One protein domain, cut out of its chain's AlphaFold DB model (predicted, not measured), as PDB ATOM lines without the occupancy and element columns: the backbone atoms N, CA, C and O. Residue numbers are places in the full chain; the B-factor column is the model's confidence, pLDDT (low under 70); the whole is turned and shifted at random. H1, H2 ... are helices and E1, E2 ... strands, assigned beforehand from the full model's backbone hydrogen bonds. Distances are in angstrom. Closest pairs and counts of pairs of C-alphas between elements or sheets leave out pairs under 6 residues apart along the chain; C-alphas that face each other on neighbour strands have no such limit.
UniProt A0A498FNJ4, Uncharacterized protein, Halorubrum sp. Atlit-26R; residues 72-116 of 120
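This is residues 72 to 116 of the 120 residues of an uncharacterized protein of Halorubrum sp. Atlit-26R (UniProt A0A498FNJ4). A small sheet of five short strands has one helix, H1, over one face; its other face is bare. The 45 printed residues include, in chain order, E1 E2 E3 E4 H1 E5; the sheet runs E4 E3 E2 E1 E5, antiparallel from E3 to E5, and the class is mixed. It is compact, radius of gyration of the C-alphas 9.4 A, spanning 25 by 20 by 18 A.

E1, residues 72 to 75, E2, 80 to 83, and E3, 88 to 90, form a meander, each strand the antiparallel neighbour of the one before, in two hairpins; N 73 and O 81, and N 82 and O 89, are within hydrogen-bond range at 2.8 A. E4, residues 93 to 95, meets E3 only at a point. H1, residues 99 to 108, is on the sheet at a height of 8.9 A; its closest C-alphas to E2 are Pro 99 and Ile 83, 5.8 A. Every O i to N i+4 pair in H1 is within range. E5, residues 112 to 115, is antiparallel to E1; N 74 and O 113 are 2.9 A apart.

E1 begins at C-alpha 72 (115.996, 22.000, 38.552); H1 is 14.2 A long; E5 ends at C-alpha 115 (120.861, 20.796, 40.147).

The printed part has no cut, the links are tight, and no printed residue is under 70 in pLDDT.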
ATOM      1  N   VAL A  72     115.456  22.311  39.879       90.19
ATOM      2  CA  VAL A  72     115.996  22.000  38.552       90.19
ATOM      3  C   VAL A  72     116.605  20.611  38.595       90.19
ATOM      4  O   VAL A  72     117.279  20.246  39.552       90.19
ATOM      5  N   TRP A  73     116.348  19.832  37.557       91.81
ATOM      6  CA  TRP A  73     116.858  18.481  37.394       91.81
ATOM      7  C   TRP A  73     117.527  18.369  36.036       91.81
ATOM      8  O   TRP A  73     117.006  18.869  35.044       91.81
ATOM      9  N   GLU A  74     118.669  17.703  35.979       91.00
ATOM     10  CA  GLU A  74     119.421  17.492  34.747       91.00
ATOM     11  C   GLU A  74     119.660  16.003  34.551       91.00
ATOM     12  O   GLU A  74     119.935  15.272  35.505       91.00
ATOM     13  N   SER A  75     119.487  15.533  33.319       89.62
ATOM     14  CA  SER A  75     119.769  14.145  32.970       89.62
ATOM     15  C   SER A  75     121.206  13.947  32.492       89.62
ATOM     16  O   SER A  75     121.840  14.870  31.995       89.62
ATOM     17  N   ASP A  76     121.666  12.696  32.487       85.69
ATOM     18  CA  ASP A  76     122.933  12.290  31.850       85.69
ATOM     19  C   ASP A  76     123.014  12.625  30.338       85.69
ATOM     20  O   ASP A  76     124.084  12.599  29.739       85.69
ATOM     21  N   SER A  77     121.882  12.952  29.698       83.38
ATOM     22  CA  SER A  77     121.805  13.388  28.294       83.38
ATOM     23  C   SER A  77     121.679  14.908  28.123       83.38
ATOM     24  O   SER A  77     121.228  15.341  27.066       83.38
ATOM     25  N   ASP A  78     122.028  15.699  29.142       81.38
ATOM     26  CA  ASP A  78     121.943  17.175  29.151       81.38
ATOM     27  C   ASP A  78     120.497  17.725  29.088       81.38
ATOM     28  O   ASP A  78     120.271  18.927  29.044       81.38
ATOM     29  N   GLU A  79     119.474  16.857  29.127       86.81
ATOM     30  CA  GLU A  79     118.071  17.287  29.237       86.81
ATOM     31  C   GLU A  79     117.839  17.949  30.600       86.81
ATOM     32  O   GLU A  79     117.931  17.284  31.639       86.81
ATOM     33  N   ARG A  80     117.507  19.246  30.587       89.06
ATOM     34  CA  ARG A  80     117.258  20.053  31.786       89.06
ATOM     35  C   ARG A  80     115.767  20.279  32.005       89.06
ATOM     36  O   ARG A  80     115.096  20.898  31.184       89.06
ATOM     37  N   VAL A  81     115.259  19.825  33.144       89.88
ATOM     38  CA  VAL A  81     113.880  20.005  33.602       89.88
ATOM     39  C   VAL A  81     113.857  21.070  34.694       89.88
ATOM     40  O   VAL A  81     114.466  20.898  35.746       89.88
ATOM     41  N   ALA A  82     113.143  22.166  34.463       90.50
ATOM     42  CA  ALA A  82     112.937  23.232  35.433       90.50
ATOM     43  C   ALA A  82     111.495  23.188  35.951       90.50
ATOM     44  O   ALA A  82     110.524  23.268  35.197       90.50
ATOM     45  N   ILE A  83     111.351  23.028  37.262       89.50
ATOM     46  CA  ILE A  83     110.065  22.924  37.943       89.50
ATOM     47  C   ILE A  83     109.791  24.268  38.606       89.50
ATOM     48  O   ILE A  83     110.481  24.656  39.544       89.50
ATOM     49  N   TYR A  84     108.775  24.971  38.119       88.44
ATOM     50  CA  TYR A  84     108.280  26.233  38.665       88.44
ATOM     51  C   TYR A  84     107.072  25.952  39.575       88.44
ATOM     52  O   TYR A  84     106.482  24.872  39.503       88.44
ATOM     53  N   PRO A  85     106.659  26.894  40.441       83.56
ATOM     54  CA  PRO A  85     105.482  26.693  41.294       83.56
ATOM     55  C   PRO A  85     104.179  26.495  40.503       83.56
ATOM     56  O   PRO A  85     103.267  25.826  40.979       83.56
ATOM     57  N   GLU A  86     104.098  27.052  39.296       83.56
ATOM     58  CA  GLU A  86     102.889  27.086  38.464       83.56
ATOM     59  C   GLU A  86     102.988  26.249  37.179       83.56
ATOM     60  O   GLU A  86     101.967  25.918  36.581       83.56
ATOM     61  N   LYS A  87     104.202  25.870  36.763       86.19
ATOM     62  CA  LYS A  87     104.453  25.157  35.504       86.19
ATOM     63  C   LYS A  87     105.715  24.309  35.563       86.19
ATOM     64  O   LYS A  87     106.509  24.398  36.495       86.19
ATOM     65  N   VAL A  88     105.929  23.509  34.532       89.25
ATOM     66  CA  VAL A  88     107.145  22.717  34.356       89.25
ATOM     67  C   VAL A  88     107.662  22.982  32.959       89.25
ATOM     68  O   VAL A  88     106.882  22.973  32.012       89.25
ATOM     69  N   THR A  89     108.961  23.193  32.808       88.88
ATOM     70  CA  THR A  89     109.597  23.249  31.493       88.88
ATOM     71  C   THR A  89     110.675  22.178  31.391       88.88
ATOM     72  O   THR A  89     111.293  21.806  32.388       88.88
ATOM     73  N   ALA A  90     110.896  21.653  30.191       88.75
ATOM     74  CA  ALA A  90     112.065  20.842  29.882       88.75
ATOM     75  C   ALA A  90     112.717  21.377  28.610       88.75
ATOM     76  O   ALA A  90     112.031  21.611  27.617       88.75
ATOM     77  N   ASP A  91     114.024  21.623  28.667       85.31
ATOM     78  CA  ASP A  91     114.800  22.268  27.601       85.31
ATOM     79  C   ASP A  91     114.191  23.609  27.131       85.31
ATOM     80  O   ASP A  91     114.201  23.963  25.958       85.31
ATOM     81  N   GLY A  92     113.568  24.347  28.058       79.00
ATOM     82  CA  GLY A  92     112.870  25.605  27.764       79.00
ATOM     83  C   GLY A  92     111.458  25.451  27.180       79.00
ATOM     84  O   GLY A  92     110.758  26.450  27.023       79.00
ATOM     85  N   TYR A  93     110.992  24.229  26.918       80.75
ATOM     86  CA  TYR A  93     109.628  23.966  26.457       80.75
ATOM     87  C   TYR A  93     108.699  23.666  27.626       80.75
ATOM     88  O   TYR A  93     108.985  22.789  28.439       80.75
ATOM     89  N   GLU A  94     107.566  24.366  27.698       85.12
ATOM     90  CA  GLU A  94     106.538  24.067  28.694       85.12
ATOM     91  C   GLU A  94     105.989  22.653  28.497       85.12
ATOM     92  O   GLU A  94     105.578  22.245  27.408       85.12
ATOM     93  N   MET A  95     106.004  21.902  29.587       86.25
ATOM     94  CA  MET A  95     105.476  20.560  29.674       86.25
ATOM     95  C   MET A  95     104.066  20.620  30.252       86.25
ATOM     96  O   MET A  95     103.816  21.312  31.233       86.25
ATOM     97  N   GLY A  96     103.150  19.820  29.705       84.94
ATOM     98  CA  GLY A  96     101.775  19.698  30.208       84.94
ATOM     99  C   GLY A  96     101.647  18.946  31.542       84.94
ATOM    100  O   GLY A  96     100.598  18.365  31.805       84.94
ATOM    101  N   PHE A  97     102.715  18.896  32.342       85.62
ATOM    102  CA  PHE A  97     102.759  18.233  33.641       85.62
ATOM    103  C   PHE A  97     102.606  19.258  34.759       85.62
ATOM    104  O   PHE A  97     103.169  20.350  34.706       85.62
ATOM    105  N   SER A  98     101.901  18.875  35.819       89.12
ATOM    106  CA  SER A  98     101.922  19.638  37.065       89.12
ATOM    107  C   SER A  98     103.291  19.507  37.750       89.12
ATOM    108  O   SER A  98     103.943  18.467  37.615       89.12
ATOM    109  N   PRO A  99     103.726  20.509  38.534       88.31
ATOM    110  CA  PRO A  99     105.016  20.464  39.222       88.31
ATOM    111  C   PRO A  99     105.154  19.264  40.161       88.31
ATOM    112  O   PRO A  99     106.226  18.675  40.241       88.31
ATOM    113  N   GLU A 100     104.079  18.852  40.832       88.81
ATOM    114  CA  GLU A 100     104.080  17.654  41.684       88.81
ATOM    115  C   GLU A 100     104.319  16.368  40.878       88.81
ATOM    116  O   GLU A 100     105.147  15.545  41.265       88.81
ATOM    117  N   GLU A 101     103.661  16.229  39.723       89.69
ATOM    118  CA  GLU A 101     103.833  15.072  38.838       89.69
ATOM    119  C   GLU A 101     105.245  15.035  38.236       89.69
ATOM    120  O   GLU A 101     105.874  13.980  38.167       89.69
ATOM    121  N   ALA A 102     105.779  16.192  37.838       88.50
ATOM    122  CA  ALA A 102     107.145  16.286  37.338       88.50
ATOM    123  C   ALA A 102     108.171  15.888  38.404       88.50
ATOM    124  O   ALA A 102     109.078  15.120  38.092       88.50
ATOM    125  N   LYS A 103     108.001  16.337  39.657       87.69
ATOM    126  CA  LYS A 103     108.862  15.946  40.789       87.69
ATOM    127  C   LYS A 103     108.857  14.440  41.011       87.69
ATOM    128  O   LYS A 103     109.916  13.862  41.229       87.69
ATOM    129  N   GLU A 104     107.689  13.805  40.960       89.44
ATOM    130  CA  GLU A 104     107.584  12.348  41.071       89.44
ATOM    131  C   GLU A 104     108.338  11.667  39.919       89.44
ATOM    132  O   GLU A 104     109.260  10.886  40.158       89.44
ATOM    133  N   LYS A 105     108.069  12.075  38.674       86.62
ATOM    134  CA  LYS A 105     108.690  11.500  37.472       86.62
ATOM    135  C   LYS A 105     110.207  11.628  37.419       86.62
ATOM    136  O   LYS A 105     110.860  10.697  36.944       86.62
ATOM    137  N   VAL A 106     110.773  12.774  37.803       88.19
ATOM    138  CA  VAL A 106     112.236  12.966  37.790       88.19
ATOM    139  C   VAL A 106     112.903  12.200  38.929       88.19
ATOM    140  O   VAL A 106     113.992  11.679  38.735       88.19
ATOM    141  N   ARG A 107     112.231  12.043  40.078       85.75
ATOM    142  CA  ARG A 107     112.742  11.253  41.211       85.75
ATOM    143  C   ARG A 107     112.684   9.748  40.969       85.75
ATOM    144  O   ARG A 107     113.553   9.032  41.451       85.75
ATOM    145  N   GLU A 108     111.677   9.259  40.251       86.62
ATOM    146  CA  GLU A 108     111.576   7.842  39.870       86.62
ATOM    147  C   GLU A 108     112.585   7.443  38.786       86.62
ATOM    148  O   GLU A 108     112.909   6.265  38.623       86.62
ATOM    149  N   GLN A 109     113.075   8.413  38.017       82.38
ATOM    150  CA  GLN A 109     114.020   8.184  36.940       82.38
ATOM    151  C   GLN A 109     115.454   8.427  37.422       82.38
ATOM    152  O   GLN A 109     115.923   9.559  37.420       82.38
ATOM    153  N   ASP A 110     116.190   7.345  37.695       80.69
ATOM    154  CA  ASP A 110     117.617   7.346  38.092       80.69
ATOM    155  C   ASP A 110     118.551   8.151  37.162       80.69
ATOM    156  O   ASP A 110     119.687   8.447  37.520       80.69
ATOM    157  N   ARG A 111     118.100   8.494  35.949       84.19
ATOM    158  CA  ARG A 111     118.878   9.296  34.995       84.19
ATOM    159  C   ARG A 111     118.945  10.782  35.340       84.19
ATOM    160  O   ARG A 111     119.791  11.450  34.757       84.19
ATOM    161  N   PHE A 112     118.059  11.299  36.195       86.81
ATOM    162  CA  PHE A 112     118.028  12.713  36.567       86.81
ATOM    163  C   PHE A 112     118.699  12.952  37.916       86.81
ATOM    164  O   PHE A 112     118.460  12.235  38.885       86.81
ATOM    165  N   SER A 113     119.494  14.012  37.987       87.19
ATOM    166  CA  SER A 113     120.114  14.502  39.213       87.19
ATOM    167  C   SER A 113     119.631  15.919  39.521       87.19
ATOM    168  O   SER A 113     119.464  16.714  38.592       87.19
ATOM    169  N   PRO A 114     119.393  16.259  40.800       87.56
ATOM    170  CA  PRO A 114     119.017  17.612  41.175       87.56
ATOM    171  C   PRO A 114     120.201  18.555  40.951       87.56
ATOM    172  O   PRO A 114     121.331  18.259  41.345       87.56
ATOM    173  N   VAL A 115     119.922  19.694  40.332       86.94
ATOM    174  CA  VAL A 115     120.861  20.796  40.147       86.94
ATOM    175  C   VAL A 115     120.520  21.868  41.167       86.94
ATOM    176  O   VAL A 115     119.353  22.221  41.343       86.94
ATOM    177  N   ASP A 116     121.547  22.376  41.840       76.44
ATOM    178  CA  ASP A 116     121.398  23.507  42.746       76.44
ATOM    179  C   ASP A 116     120.939  24.724  41.934       76.44
ATOM    180  O   ASP A 116     121.629  25.191  41.023       76.44
TER     181      ASP A 116